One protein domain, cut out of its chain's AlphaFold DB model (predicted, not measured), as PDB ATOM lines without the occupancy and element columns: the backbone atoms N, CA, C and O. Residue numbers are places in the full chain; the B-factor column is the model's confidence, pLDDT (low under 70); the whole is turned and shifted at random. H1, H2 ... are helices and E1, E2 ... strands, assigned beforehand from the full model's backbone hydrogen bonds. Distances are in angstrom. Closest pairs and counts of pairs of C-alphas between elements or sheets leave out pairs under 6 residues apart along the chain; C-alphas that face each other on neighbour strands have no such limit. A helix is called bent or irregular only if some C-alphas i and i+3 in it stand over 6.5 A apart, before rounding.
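This is residues 195 to 303 of the 397 residues of an uncharacterized protein of Muricauda sp. ARW7G5W (UniProt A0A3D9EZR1). A two-stranded hairpin, E1 and E2, covers one side of a pair of helices, H2 and H4, which run side by side in opposite directions; the kinked helix H1 crosses the other side of that pair. H4 is the long helix, and H3, following H2 after a tight link, continues in nearly the same direction beside the first part of H4, opposite ways to it and with little contact, at the end of the domain that the hairpin does not cover. The printed part has 109 residues, with four named helices and then two named strands in the order H1 H2 H3 H4 E1 E2; the sheet E1 - E2 is antiparallel and the class is mostly helix. The whole is only just compact, close to loose, with a radius of gyration of the C-alphas of 15.7 A, and spans 48 by 33 by 21 A.

E1 is residues 278 to 285, 21.2 A long, and E2 is residues 290 to 297, 23.4 A long, ending at C-alpha 297 (105.025, 153.801, 58.760). H4, residues 253 to 275, is 32.7 A long and begins at C-alpha 253 (114.968, 144.416, 93.899). H2 is residues 221 to 232, 16.7 A, and H3 is residues 235 to 245, 15.2 A. H1, residues 198 to 215, is 24.7 A long and begins at C-alpha 198 (112.482, 139.688, 79.525). H1 is irregular, with C-alphas 203 and 206 7.3 A apart, and has a kink of 43 degrees near residue 205.

E1 and E2 form a hairpin, antiparallel at 160 degrees, with N 281 and O 294 at 2.9 A and N 292 and O 283 at 2.9 A, within hydrogen-bond range. The closest C-alphas of H4 and E1 are those of Glu 270 and Leu 280, 5.2 A apart; those of H2 and E2 are of Ala 229 and Phe 293, 7.3 A. H2 and H4 touch at a shallow tilt of 21 degrees, opposite ways, closest at the C-alphas of Ile 225 and Leu 269, 6.3 A. H1 touches H4 with residues 198 to 201 alone, at a steep tilt of 50 degrees, the closest C-alphas being those of Phe 198 and Ser 261, 4.9 A. H1 and H2 only just touch, with 3 pairs of C-alphas within 8 A, the closest those of Lys 209 and Phe 224, 6.5 A. H3 is close to H4 but not clearly touching, with the C-alphas of Ile 241 and Ile 255 7.6 A apart. H1 is apart from H3, E1 and E2. Every O i to N i+4 pair is within hydrogen-bond range in H2, H3 and H4; in H1 12 of 14 are.

The two C-alphas farthest apart, those of Lys 248 and Lys 303, are 50.8 A apart. The printed part has no cut and no long link; the link from H3 to H4, 7 residues, is short, and the other links are tight. Mean pLDDT of the printed part is 88.1; residue 235, residues 246 to 251 and residues 300 to 303 are under 70.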
ATOM      1  N   GLY A 195     104.259 141.189  83.939       88.88
ATOM      2  CA  GLY A 195     105.396 141.505  84.807       88.88
ATOM      3  C   GLY A 195     106.588 140.543  84.727       88.88
ATOM      4  O   GLY A 195     107.531 140.708  85.497       88.88
ATOM      5  N   CYS A 196     106.570 139.531  83.852       92.31
ATOM      6  CA  CYS A 196     107.634 138.525  83.800       92.31
ATOM      7  C   CYS A 196     108.982 139.119  83.363       92.31
ATOM      8  O   CYS A 196     109.056 140.223  82.807       92.31
ATOM      9  N   THR A 197     110.054 138.356  83.572       94.25
ATOM     10  CA  THR A 197     111.386 138.715  83.065       94.25
ATOM     11  C   THR A 197     111.403 138.800  81.535       94.25
ATOM     12  O   THR A 197     110.593 138.169  80.853       94.25
ATOM     13  N   PHE A 198     112.338 139.572  80.980       96.69
ATOM     14  CA  PHE A 198     112.482 139.688  79.525       96.69
ATOM     15  C   PHE A 198     112.726 138.336  78.830       96.69
ATOM     16  O   PHE A 198     112.166 138.099  77.767       96.69
ATOM     17  N   ASP A 199     113.481 137.426  79.448       96.31
ATOM     18  CA  ASP A 199     113.790 136.122  78.848       96.31
ATOM     19  C   ASP A 199     112.536 135.243  78.705       96.31
ATOM     20  O   ASP A 199     112.335 134.598  77.676       96.31
ATOM     21  N   VAL A 200     111.652 135.265  79.711       96.00
ATOM     22  CA  VAL A 200     110.347 134.584  79.652       96.00
ATOM     23  C   VAL A 200     109.477 135.197  78.555       96.00
ATOM     24  O   VAL A 200     108.910 134.473  77.742       96.00
ATOM     25  N   TYR A 201     109.424 136.532  78.489       96.88
ATOM     26  CA  TYR A 201     108.694 137.252  77.445       96.88
ATOM     27  C   TYR A 201     109.161 136.862  76.037       96.88
ATOM     28  O   TYR A 201     108.325 136.558  75.188       96.88
ATOM     29  N   LEU A 202     110.477 136.851  75.803       97.31
ATOM     30  CA  LEU A 202     111.069 136.554  74.500       97.31
ATOM     31  C   LEU A 202     110.770 135.118  74.067       97.31
ATOM     32  O   LEU A 202     110.380 134.880  72.928       97.31
ATOM     33  N   ARG A 203     110.893 134.162  74.989       96.81
ATOM     34  CA  ARG A 203     110.617 132.751  74.705       96.81
ATOM     35  C   ARG A 203     109.152 132.502  74.327       96.81
ATOM     36  O   ARG A 203     108.885 131.662  73.475       96.81
ATOM     37  N   ASP A 204     108.212 133.221  74.941       97.12
ATOM     38  CA  ASP A 204     106.778 133.092  74.647       97.12
ATOM     39  C   ASP A 204     106.283 134.046  73.542       97.12
ATOM     40  O   ASP A 204     105.102 134.015  73.187       97.12
ATOM     41  N   TYR A 205     107.150 134.887  72.968       97.69
ATOM     42  CA  TYR A 205     106.768 135.883  71.962       97.69
ATOM     43  C   TYR A 205     106.175 135.241  70.702       97.69
ATOM     44  O   TYR A 205     105.038 135.547  70.339       97.69
ATOM     45  N   ASP A 206     106.883 134.292  70.083       97.56
ATOM     46  CA  ASP A 206     106.431 133.642  68.843       97.56
ATOM     47  C   ASP A 206     105.148 132.832  69.034       97.56
ATOM     48  O   ASP A 206     104.278 132.814  68.162       97.56
ATOM     49  N   LYS A 207     104.994 132.193  70.199       97.56
ATOM     50  CA  LYS A 207     103.767 131.475  70.550       97.56
ATOM     51  C   LYS A 207     102.579 132.436  70.607       97.56
ATOM     52  O   LYS A 207     101.555 132.172  69.981       97.56
ATOM     53  N   ARG A 208     102.713 133.563  71.312       97.31
ATOM     54  CA  ARG A 208     101.640 134.565  71.436       97.31
ATOM     55  C   ARG A 208     101.341 135.249  70.104       97.31
ATOM     56  O   ARG A 208     100.174 135.441  69.780       97.31
ATOM     57  N   LYS A 209     102.368 135.517  69.294       97.94
ATOM     58  CA  LYS A 209     102.228 135.990  67.911       97.94
ATOM     59  C   LYS A 209     101.428 135.003  67.057       97.94
ATOM     60  O   LYS A 209     100.523 135.397  66.328       97.94
ATOM     61  N   HIS A 210     101.732 133.710  67.162       97.62
ATOM     62  CA  HIS A 210     100.993 132.667  66.456       97.62
ATOM     63  C   HIS A 210      99.528 132.597  66.906       97.62
ATOM     64  O   HIS A 210      98.632 132.577  66.066       97.62
ATOM     65  N   GLU A 211      99.271 132.610  68.216       97.25
ATOM     66  CA  GLU A 211      97.913 132.645  68.776       97.25
ATOM     67  C   GLU A 211      97.135 133.897  68.345       97.25
ATOM     68  O   GLU A 211      95.936 133.811  68.076       97.25
ATOM     69  N   PHE A 212      97.802 135.048  68.245       97.44
ATOM     70  CA  PHE A 212      97.216 136.283  67.729       97.44
ATOM     71  C   PHE A 212      96.757 136.111  66.276       97.44
ATOM     72  O   PHE A 212      95.591 136.356  65.980       97.44
ATOM     73  N   PHE A 213      97.606 135.579  65.392       97.38
ATOM     74  CA  PHE A 213      97.239 135.357  63.986       97.38
ATOM     75  C   PHE A 213      96.193 134.262  63.767       97.38
ATOM     76  O   PHE A 213      95.471 134.287  62.773       97.38
ATOM     77  N   GLN A 214      96.063 133.305  64.687       97.44
ATOM     78  CA  GLN A 214      94.939 132.368  64.651       97.44
ATOM     79  C   GLN A 214      93.595 133.068  64.902       97.44
ATOM     80  O   GLN A 214      92.573 132.620  64.387       97.44
ATOM     81  N   ARG A 215      93.587 134.146  65.697       98.12
ATOM     82  CA  ARG A 215      92.384 134.932  66.011       98.12
ATOM     83  C   ARG A 215      92.117 136.028  64.977       98.12
ATOM     84  O   ARG A 215      90.957 136.290  64.682       98.12
ATOM     85  N   PHE A 216      93.175 136.626  64.433       96.75
ATOM     86  CA  PHE A 216      93.138 137.728  63.471       96.75
ATOM     87  C   PHE A 216      93.969 137.345  62.240       96.75
ATOM     88  O   PHE A 216      95.171 137.596  62.173       96.75
ATOM     89  N   ASN A 217      93.350 136.639  61.295       96.56
ATOM     90  CA  ASN A 217      94.057 135.991  60.184       96.56
ATOM     91  C   ASN A 217      94.496 136.949  59.063       96.56
ATOM     92  O   ASN A 217      95.338 136.579  58.245       96.56
ATOM     93  N   ASP A 218      93.923 138.146  59.017       94.88
ATOM     94  CA  ASP A 218      94.260 139.245  58.117       94.88
ATOM     95  C   ASP A 218      95.207 140.271  58.757       94.88
ATOM     96  O   ASP A 218      95.680 141.174  58.067       94.88
ATOM     97  N   ALA A 219      95.517 140.111  60.046       97.62
ATOM     98  CA  ALA A 219      96.418 140.998  60.755       97.62
ATOM     99  C   ALA A 219      97.869 140.846  60.281       97.62
ATOM    100  O   ALA A 219      98.367 139.758  59.974       97.62
ATOM    101  N   LEU A 220      98.574 141.968  60.275       96.31
ATOM    102  CA  LEU A 220      99.998 142.079  60.023       96.31
ATOM    103  C   LEU A 220     100.787 141.900  61.329       96.31
ATOM    104  O   LEU A 220     100.274 142.024  62.439       96.31
ATOM    105  N   HIS A 221     102.090 141.631  61.214       97.44
ATOM    106  CA  HIS A 221     102.968 141.542  62.394       97.44
ATOM    107  C   HIS A 221     103.048 142.875  63.146       97.44
ATOM    108  O   HIS A 221     103.160 142.869  64.369       97.44
ATOM    109  N   ILE A 222     102.892 144.002  62.454       97.88
ATOM    110  CA  ILE A 222     102.848 145.304  63.115       97.88
ATOM    111  C   ILE A 222     101.629 145.455  64.045       97.88
ATOM    112  O   ILE A 222     101.785 145.985  65.139       97.88
ATOM    113  N   ASP A 223     100.478 144.874  63.695       97.50
ATOM    114  CA  ASP A 223      99.265 144.911  64.529       97.50
ATOM    115  C   ASP A 223      99.451 144.105  65.827       97.50
ATOM    116  O   ASP A 223      98.972 144.479  66.900       97.50
ATOM    117  N   PHE A 224     100.205 142.999  65.760       98.19
ATOM    118  CA  PHE A 224     100.601 142.257  66.958       98.19
ATOM    119  C   PHE A 224     101.532 143.089  67.850       98.19
ATOM    120  O   PHE A 224     101.339 143.134  69.063       98.19
ATOM    121  N   ILE A 225     102.525 143.770  67.265       98.00
ATOM    122  CA  ILE A 225     103.446 144.649  68.007       98.00
ATOM    123  C   ILE A 225     102.686 145.799  68.678       98.00
ATOM    124  O   ILE A 225     102.954 146.105  69.839       98.00
ATOM    125  N   GLU A 226     101.716 146.396  67.987       97.12
ATOM    126  CA  GLU A 226     100.838 147.430  68.537       97.12
ATOM    127  C   GLU A 226     100.043 146.912  69.746       97.12
ATOM    128  O   GLU A 226     100.024 147.549  70.805       97.12
ATOM    129  N   GLN A 227      99.452 145.717  69.640       96.38
ATOM    130  CA  GLN A 227      98.766 145.091  70.770       96.38
ATOM    131  C   GLN A 227      99.721 144.864  71.952       96.38
ATOM    132  O   GLN A 227      99.366 145.156  73.095       96.38
ATOM    133  N   GLU A 228     100.927 144.362  71.699       96.62
ATOM    134  CA  GLU A 228     101.943 144.142  72.731       96.62
ATOM    135  C   GLU A 228     102.360 145.446  73.423       96.62
ATOM    136  O   GLU A 228     102.447 145.491  74.654       96.62
ATOM    137  N   ALA A 229     102.564 146.515  72.651       96.12
ATOM    138  CA  ALA A 229     102.890 147.844  73.159       96.12
ATOM    139  C   ALA A 229     101.761 148.396  74.043       96.12
ATOM    140  O   ALA A 229     102.016 148.830  75.168       96.12
ATOM    141  N   SER A 230     100.507 148.279  73.597       92.88
ATOM    142  CA  SER A 230      99.327 148.674  74.376       92.88
ATOM    143  C   SER A 230      99.229 147.923  75.706       92.88
ATOM    144  O   SER A 230      98.965 148.516  76.752       92.88
ATOM    145  N   LYS A 231      99.505 146.614  75.713       91.81
ATOM    146  CA  LYS A 231      99.498 145.819  76.950       91.81
ATOM    147  C   LYS A 231     100.654 146.166  77.888       91.81
ATOM    148  O   LYS A 231     100.456 146.131  79.100       91.81
ATOM    149  N   LEU A 232     101.824 146.530  77.361       91.12
ATOM    150  CA  LEU A 232     102.946 147.030  78.164       91.12
ATOM    151  C   LEU A 232     102.661 148.387  78.808       91.12
ATOM    152  O   LEU A 232     103.193 148.656  79.884       91.12
ATOM    153  N   LEU A 233     101.858 149.228  78.155       87.75
ATOM    154  CA  LEU A 233     101.390 150.500  78.707       87.75
ATOM    155  C   LEU A 233     100.126 150.369  79.544       87.75
ATOM    156  O   LEU A 233      99.630 151.367  80.055       87.75
ATOM    157  N   ASN A 234      99.582 149.161  79.697       81.25
ATOM    158  CA  ASN A 234      98.426 148.981  80.548       81.25
ATOM    159  C   ASN A 234      98.820 149.225  82.012       81.25
ATOM    160  O   ASN A 234      99.292 148.333  82.723       81.25
ATOM    161  N   ASP A 235      98.562 150.462  82.429       69.00
ATOM    162  CA  ASP A 235      98.775 151.061  83.742       69.00
ATOM    163  C   ASP A 235      98.298 150.210  84.913       69.00
ATOM    164  O   ASP A 235      98.726 150.413  86.042       69.00
ATOM    165  N   ASN A 236      97.373 149.286  84.685       77.62
ATOM    166  CA  ASN A 236      96.736 148.512  85.735       77.62
ATOM    167  C   ASN A 236      97.749 147.714  86.563       77.62
ATOM    168  O   ASN A 236      97.706 147.720  87.795       77.62
ATOM    169  N   PHE A 237      98.701 147.067  85.887       78.81
ATOM    170  CA  PHE A 237      99.756 146.331  86.573       78.81
ATOM    171  C   PHE A 237     100.691 147.286  87.319       78.81
ATOM    172  O   PHE A 237     101.027 147.034  88.471       78.81
ATOM    173  N   GLU A 238     101.063 148.416  86.721       77.38
ATOM    174  CA  GLU A 238     101.967 149.377  87.358       77.38
ATOM    175  C   GLU A 238     101.344 150.086  88.547       77.38
ATOM    176  O   GLU A 238     101.990 150.211  89.581       77.38
ATOM    177  N   LYS A 239     100.073 150.474  88.448       79.44
ATOM    178  CA  LYS A 239      99.288 151.009  89.562       79.44
ATOM    179  C   LYS A 239      99.243 150.012  90.705       79.44
ATOM    180  O   LYS A 239      99.437 150.402  91.852       79.44
ATOM    181  N   PHE A 240      99.058 148.730  90.398       79.25
ATOM    182  CA  PHE A 240      99.076 147.674  91.400       79.25
ATOM    183  C   PHE A 240     100.460 147.498  92.050       79.25
ATOM    184  O   PHE A 240     100.564 147.479  93.277       79.25
ATOM    185  N   ILE A 241     101.538 147.445  91.260       80.25
ATOM    186  CA  ILE A 241     102.914 147.396  91.782       80.25
ATOM    187  C   ILE A 241     103.191 148.629  92.652       80.25
ATOM    188  O   ILE A 241     103.599 148.536  93.809       80.25
ATOM    189  N   TRP A 242     102.894 149.815  92.150       79.94
ATOM    190  CA  TRP A 242     103.089 151.049  92.888       79.94
ATOM    191  C   TRP A 242     102.277 151.069  94.190       79.94
ATOM    192  O   TRP A 242     102.806 151.414  95.253       79.94
ATOM    193  N   MET A 243     101.031 150.588  94.153       79.31
ATOM    194  CA  MET A 243     100.190 150.409  95.333       79.31
ATOM    195  C   MET A 243     100.828 149.470  96.354       79.31
ATOM    196  O   MET A 243     100.655 149.721  97.536       79.31
ATOM    197  N   ILE A 244     101.598 148.448  95.980       78.38
ATOM    198  CA  ILE A 244     102.240 147.573  96.971       78.38
ATOM    199  C   ILE A 244     103.539 148.171  97.536       78.38
ATOM    200  O   ILE A 244     103.806 148.019  98.730       78.38
ATOM    201  N   TRP A 245     104.313 148.957  96.780       75.75
ATOM    202  CA  TRP A 245     105.677 149.332  97.211       75.75
ATOM    203  C   TRP A 245     105.983 150.832  97.386       75.75
ATOM    204  O   TRP A 245     107.061 151.155  97.879       75.75
ATOM    205  N   LYS A 246     105.059 151.758  97.088       69.50
ATOM    206  CA  LYS A 246     105.263 153.219  97.264       69.50
ATOM    207  C   LYS A 246     105.795 153.652  98.646       69.50
ATOM    208  O   LYS A 246     106.471 154.669  98.744       69.50
ATOM    209  N   THR A 247     105.491 152.927  99.724       61.06
ATOM    210  CA  THR A 247     105.739 153.402 101.100       61.06
ATOM    211  C   THR A 247     107.087 153.014 101.700       61.06
ATOM    212  O   THR A 247     107.478 153.620 102.694       61.06
ATOM    213  N   LYS A 248     107.829 152.054 101.129       61.44
ATOM    214  CA  LYS A 248     109.056 151.555 101.781       61.44
ATOM    215  C   LYS A 248     110.310 152.397 101.534       61.44
ATOM    216  O   LYS A 248     111.331 152.102 102.141       61.44
ATOM    217  N   GLY A 249     110.268 153.427 100.681       61.03
ATOM    218  CA  GLY A 249     111.428 154.285 100.362       61.03
ATOM    219  C   GLY A 249     112.571 153.571  99.619       61.03
ATOM    220  O   GLY A 249     113.327 154.203  98.889       61.03
ATOM    221  N   GLU A 250     112.648 152.250  99.731       60.56
ATOM    222  CA  GLU A 250     113.509 151.357  98.980       60.56
ATOM    223  C   GLU A 250     112.679 150.688  97.886       60.56
ATOM    224  O   GLU A 250     111.739 149.935  98.158       60.56
ATOM    225  N   GLN A 251     113.024 150.961  96.626       67.19
ATOM    226  CA  GLN A 251     112.577 150.109  95.531       67.19
ATOM    227  C   GLN A 251     113.078 148.694  95.817       67.19
ATOM    228  O   GLN A 251     114.291 148.463  95.858       67.19
ATOM    229  N   SER A 252     112.154 147.755  96.013       80.81
ATOM    230  CA  SER A 252     112.515 146.349  96.130       80.81
ATOM    231  C   SER A 252     113.276 145.919  94.870       80.81
ATOM    232  O   SER A 252     113.006 146.390  93.762       80.81
ATOM    233  N   GLU A 253     114.237 145.009  95.027       86.19
ATOM    234  CA  GLU A 253     114.968 144.416  93.899       86.19
ATOM    235  C   GLU A 253     114.001 143.853  92.841       86.19
ATOM    236  O   GLU A 253     114.236 143.953  91.637       86.19
ATOM    237  N   LEU A 254     112.859 143.336  93.301       85.31
ATOM    238  CA  LEU A 254     111.757 142.863  92.477       85.31
ATOM    239  C   LEU A 254     111.220 143.936  91.519       85.31
ATOM    240  O   LEU A 254     111.106 143.671  90.325       85.31
ATOM    241  N   ILE A 255     110.941 145.146  92.009       85.06
ATOM    242  CA  ILE A 255     110.437 146.243  91.168       85.06
ATOM    243  C   ILE A 255     111.454 146.639  90.127       85.06
ATOM    244  O   ILE A 255     111.114 146.731  88.952       85.06
ATOM    245  N   ARG A 256     112.713 146.810  90.534       88.31
ATOM    246  CA  ARG A 256     113.777 147.155  89.589       88.31
ATOM    247  C   ARG A 256     113.885 146.105  88.492       88.31
ATOM    248  O   ARG A 256     114.002 146.447  87.322       88.31
ATOM    249  N   ASN A 257     113.778 144.823  88.841       89.44
ATOM    250  CA  ASN A 257     113.785 143.735  87.865       89.44
ATOM    251  C   ASN A 257     112.594 143.795  86.894       89.44
ATOM    252  O   ASN A 257     112.770 143.522  85.701       89.44
ATOM    253  N   ILE A 258     111.405 144.164  87.378       89.06
ATOM    254  CA  ILE A 258     110.213 144.378  86.547       89.06
ATOM    255  C   ILE A 258     110.421 145.584  85.619       89.06
ATOM    256  O   ILE A 258     110.248 145.441  84.410       89.06
ATOM    257  N   GLU A 259     110.863 146.730  86.143       90.31
ATOM    258  CA  GLU A 259     111.125 147.962  85.381       90.31
ATOM    259  C   GLU A 259     112.197 147.741  84.301       90.31
ATOM    260  O   GLU A 259     111.988 148.072  83.131       90.31
ATOM    261  N   TYR A 260     113.315 147.088  84.644       93.62
ATOM    262  CA  TYR A 260     114.346 146.715  83.670       93.62
ATOM    263  C   TYR A 260     113.804 145.774  82.595       93.62
ATOM    264  O   TYR A 260     114.151 145.912  81.419       93.62
ATOM    265  N   SER A 261     112.950 144.822  82.973       94.31
ATOM    266  CA  SER A 261     112.317 143.922  82.010       94.31
ATOM    267  C   SER A 261     111.347 144.677  81.102       94.31
ATOM    268  O   SER A 261     111.368 144.440  79.899       94.31
ATOM    269  N   LYS A 262     110.558 145.627  81.625       93.12
ATOM    270  CA  LYS A 262     109.667 146.493  80.833       93.12
ATOM    271  C   LYS A 262     110.463 147.305  79.811       93.12
ATOM    272  O   LYS A 262     110.131 147.283  78.629       93.12
ATOM    273  N   ALA A 263     111.560 147.936  80.232       94.12
ATOM    274  CA  ALA A 263     112.432 148.700  79.341       94.12
ATOM    275  C   ALA A 263     113.043 147.835  78.223       94.12
ATOM    276  O   ALA A 263     113.103 148.263  77.072       94.12
ATOM    277  N   LYS A 264     113.458 146.597  78.531       96.44
ATOM    278  CA  LYS A 264     113.945 145.648  77.514       96.44
ATOM    279  C   LYS A 264     112.849 145.229  76.533       96.44
ATOM    280  O   LYS A 264     113.115 145.180  75.338       96.44
ATOM    281  N   LYS A 265     111.627 144.974  77.016       96.69
ATOM    282  CA  LYS A 265     110.468 144.655  76.163       96.69
ATOM    283  C   LYS A 265     110.135 145.812  75.217       96.69
ATOM    284  O   LYS A 265     109.920 145.556  74.042       96.69
ATOM    285  N   ARG A 266     110.163 147.065  75.702       96.19
ATOM    286  CA  ARG A 266     109.981 148.266  74.862       96.19
ATOM    287  C   ARG A 266     110.980 148.292  73.710       96.19
ATOM    288  O   ARG A 266     110.559 148.254  72.564       96.19
ATOM    289  N   ARG A 267     112.282 148.226  74.016       95.31
ATOM    290  CA  ARG A 267     113.348 148.212  72.996       95.31
ATOM    291  C   ARG A 267     113.192 147.078  71.995       95.31
ATOM    292  O   ARG A 267     113.339 147.282  70.803       95.31
ATOM    293  N   PHE A 268     112.859 145.886  72.480       97.25
ATOM    294  CA  PHE A 268     112.615 144.745  71.607       97.25
ATOM    295  C   PHE A 268     111.451 144.997  70.635       97.25
ATOM    296  O   PHE A 268     111.579 144.702  69.453       97.25
ATOM    297  N   LEU A 269     110.340 145.576  71.098       97.25
ATOM    298  CA  LEU A 269     109.223 145.927  70.217       97.25
ATOM    299  C   LEU A 269     109.574 147.058  69.242       97.25
ATOM    300  O   LEU A 269     109.132 147.014  68.097       97.25
ATOM    301  N   GLU A 270     110.366 148.044  69.672       96.06
ATOM    302  CA  GLU A 270     110.896 149.103  68.801       96.06
ATOM    303  C   GLU A 270     111.760 148.505  67.681       96.06
ATOM    304  O   GLU A 270     111.562 148.828  66.509       96.06
ATOM    305  N   ASP A 271     112.666 147.585  68.023       95.19
ATOM    306  CA  ASP A 271     113.531 146.883  67.071       95.19
ATOM    307  C   ASP A 271     112.716 146.008  66.103       95.19
ATOM    308  O   ASP A 271     112.958 146.032  64.892       95.19
ATOM    309  N   GLU A 272     111.714 145.275  66.602       96.19
ATOM    310  CA  GLU A 272     110.810 144.469  65.776       96.19
ATOM    311  C   GLU A 272     109.992 145.348  64.819       96.19
ATOM    312  O   GLU A 272     109.930 145.048  63.625       96.19
ATOM    313  N   ALA A 273     109.431 146.467  65.290       95.88
ATOM    314  CA  ALA A 273     108.707 147.423  64.448       95.88
ATOM    315  C   ALA A 273     109.626 148.028  63.379       95.88
ATOM    316  O   ALA A 273     109.292 148.044  62.189       95.88
ATOM    317  N   MET A 274     110.835 148.430  63.776       92.06
ATOM    318  CA  MET A 274     111.856 148.942  62.864       92.06
ATOM    319  C   MET A 274     112.246 147.899  61.819       92.06
ATOM    320  O   MET A 274     112.473 148.228  60.649       92.06
ATOM    321  N   SER A 275     112.277 146.622  62.203       90.69
ATOM    322  CA  SER A 275     112.571 145.524  61.292       90.69
ATOM    323  C   SER A 275     111.534 145.398  60.164       90.69
ATOM    324  O   SER A 275     111.900 144.988  59.055       90.69
ATOM    325  N   LEU A 276     110.291 145.811  60.434       91.69
ATOM    326  CA  LEU A 276     109.149 145.816  59.519       91.69
ATOM    327  C   LEU A 276     108.993 147.138  58.748       91.69
ATOM    328  O   LEU A 276     108.105 147.241  57.906       91.69
ATOM    329  N   GLY A 277     109.851 148.134  58.999       90.88
ATOM    330  CA  GLY A 277     109.768 149.448  58.356       90.88
ATOM    331  C   GLY A 277     108.818 150.427  59.049       90.88
ATOM    332  O   GLY A 277     108.304 151.333  58.397       90.88
ATOM    333  N   TYR A 278     108.594 150.266  60.352       94.56
ATOM    334  CA  TYR A 278     107.796 151.175  61.173       94.56
ATOM    335  C   TYR A 278     108.665 151.838  62.239       94.56
ATOM    336  O   TYR A 278     109.631 151.252  62.722       94.56
ATOM    337  N   ASP A 279     108.307 153.057  62.620       94.69
ATOM    338  CA  ASP A 279     108.832 153.713  63.811       94.69
ATOM    339  C   ASP A 279     107.798 153.548  64.932       94.69
ATOM    340  O   ASP A 279     106.685 154.069  64.837       94.69
ATOM    341  N   LEU A 280     108.162 152.779  65.964       96.06
ATOM    342  CA  LEU A 280     107.432 152.676  67.226       96.06
ATOM    343  C   LEU A 280     108.171 153.524  68.258       96.06
ATOM    344  O   LEU A 280     109.359 153.309  68.486       96.06
ATOM    345  N   ILE A 281     107.482 154.488  68.862       95.19
ATOM    346  CA  ILE A 281     108.063 155.396  69.854       95.19
ATOM    347  C   ILE A 281     107.194 155.343  71.101       95.19
ATOM    348  O   ILE A 281     106.006 155.659  71.036       95.19
ATOM    349  N   PHE A 282     107.788 154.946  72.226       93.94
ATOM    350  CA  PHE A 282     107.188 155.115  73.546       93.94
ATOM    351  C   PHE A 282     107.550 156.496  74.080       93.94
ATOM    352  O   PHE A 282     108.730 156.846  74.123       93.94
ATOM    353  N   ASP A 283     106.549 157.252  74.507       92.25
ATOM    354  CA  ASP A 283     106.729 158.605  75.026       92.25
ATOM    355  C   ASP A 283     105.906 158.797  76.305       92.25
ATOM    356  O   ASP A 283     105.005 158.008  76.609       92.25
ATOM    357  N   PHE A 284     106.252 159.820  77.077       86.44
ATOM    358  CA  PHE A 284     105.556 160.185  78.302       86.44
ATOM    359  C   PHE A 284     104.881 161.534  78.105       86.44
ATOM    360  O   PHE A 284     105.534 162.536  77.816       86.44
ATOM    361  N   ASP A 285     103.563 161.559  78.262       82.06
ATOM    362  CA  ASP A 285     102.816 162.803  78.217       82.06
ATOM    363  C   ASP A 285     102.874 163.475  79.591       82.06
ATOM    364  O   ASP A 285     102.216 163.030  80.534       82.06
ATOM    365  N   ASP A 286     103.663 164.544  79.707       80.06
ATOM    366  CA  ASP A 286     103.775 165.338  80.934       80.06
ATOM    367  C   ASP A 286     102.435 165.981  81.348       80.06
ATOM    368  O   ASP A 286     102.206 166.191  82.542       80.06
ATOM    369  N   GLU A 287     101.540 166.293  80.398       81.88
ATOM    370  CA  GLU A 287     100.249 166.942  80.672       81.88
ATOM    371  C   GLU A 287      99.279 165.976  81.360       81.88
ATOM    372  O   GLU A 287      98.607 166.343  82.329       81.88
ATOM    373  N   TYR A 288      99.242 164.723  80.899       76.88
ATOM    374  CA  TYR A 288      98.369 163.680  81.453       76.88
ATOM    375  C   TYR A 288      99.080 162.740  82.433       76.88
ATOM    376  O   TYR A 288      98.432 161.879  83.034       76.88
ATOM    377  N   ALA A 289     100.389 162.926  82.623       78.50
ATOM    378  CA  ALA A 289     101.268 162.062  83.403       78.50
ATOM    379  C   ALA A 289     101.101 160.575  83.035       78.50
ATOM    380  O   ALA A 289     101.014 159.712  83.915       78.50
ATOM    381  N   SER A 290     101.009 160.288  81.735       82.50
ATOM    382  CA  SER A 290     100.702 158.957  81.211       82.50
ATOM    383  C   SER A 290     101.665 158.557  80.105       82.50
ATOM    384  O   SER A 290     101.934 159.341  79.195       82.50
ATOM    385  N   ASP A 291     102.126 157.310  80.145       86.56
ATOM    386  CA  ASP A 291     102.842 156.722  79.019       86.56
ATOM    387  C   ASP A 291     101.878 156.542  77.833       86.56
ATOM    388  O   ASP A 291     100.767 156.026  77.986       86.56
ATOM    389  N   PHE A 292     102.329 156.880  76.629       91.19
ATOM    390  CA  PHE A 292     101.663 156.515  75.381       91.19
ATOM    391  C   PHE A 292     102.684 155.962  74.385       91.19
ATOM    392  O   PHE A 292     103.895 155.969  74.616       91.19
ATOM    393  N   PHE A 293     102.199 155.416  73.275       94.25
ATOM    394  CA  PHE A 293     103.067 155.067  72.162       94.25
ATOM    395  C   PHE A 293     102.478 155.588  70.862       94.25
ATOM    396  O   PHE A 293     101.264 155.743  70.721       94.25
ATOM    397  N   THR A 294     103.356 155.847  69.906       94.69
ATOM    398  CA  THR A 294     102.982 156.163  68.533       94.69
ATOM    399  C   THR A 294     103.615 155.150  67.607       94.69
ATOM    400  O   THR A 294     104.755 154.728  67.808       94.69
ATOM    401  N   ILE A 295     102.852 154.742  66.601       95.38
ATOM    402  CA  ILE A 295     103.317 153.861  65.545       95.38
ATOM    403  C   ILE A 295     103.098 154.570  64.219       95.38
ATOM    404  O   ILE A 295     102.023 155.104  63.945       95.38
ATOM    405  N   SER A 296     104.144 154.641  63.411       94.06
ATOM    406  CA  SER A 296     104.061 155.263  62.098       94.06
ATOM    407  C   SER A 296     104.812 154.425  61.087       94.06
ATOM    408  O   SER A 296     105.881 153.887  61.374       94.06
ATOM    409  N   GLU A 297     104.247 154.296  59.886       91.38
ATOM    410  CA  GLU A 297     105.025 153.801  58.760       91.38
ATOM    411  C   GLU A 297     106.231 154.713  58.611       91.38
ATOM    412  O   GLU A 297     106.086 155.939  58.482       91.38
ATOM    413  N   ARG A 298     107.426 154.119  58.603       85.12
ATOM    414  CA  ARG A 298     108.621 154.863  58.258       85.12
ATOM    415  C   ARG A 298     108.460 155.201  56.790       85.12
ATOM    416  O   ARG A 298     108.772 154.407  55.904       85.12
ATOM    417  N   ASN A 299     107.915 156.388  56.528       72.94
ATOM    418  CA  ASN A 299     107.864 156.947  55.197       72.94
ATOM    419  C   ASN A 299     109.281 156.790  54.650       72.94
ATOM    420  O   ASN A 299     110.207 157.449  55.130       72.94
ATOM    421  N   ASN A 300     109.457 155.953  53.626       56.38
ATOM    422  CA  ASN A 300     110.726 155.753  52.915       56.38
ATOM    423  C   ASN A 300     111.274 157.064  52.286       56.38
ATOM    424  O   ASN A 300     112.159 157.043  51.435       56.38
ATOM    425  N   LYS A 301     110.745 158.232  52.678       47.16
ATOM    426  CA  LYS A 301     111.348 159.556  52.558       47.16
ATOM    427  C   LYS A 301     112.625 159.710  53.376       47.16
ATOM    428  O   LYS A 301     113.470 160.483  52.941       47.16
ATOM    429  N   HIS A 302     112.848 158.908  54.419       47.09
ATOM    430  CA  HIS A 302     114.216 158.528  54.766       47.09
ATOM    431  C   HIS A 302     114.683 157.423  53.808       47.09
ATOM    432  O   HIS A 302     115.053 156.327  54.214       47.09
ATOM    433  N   LYS A 303     114.779 157.749  52.508       48.88
ATOM    434  CA  LYS A 303     116.003 157.365  51.806       48.88
ATOM    435  C   LYS A 303     117.065 157.925  52.730       48.88
ATOM    436  O   LYS A 303     117.097 159.147  52.890       48.88
TER     437      LYS A 303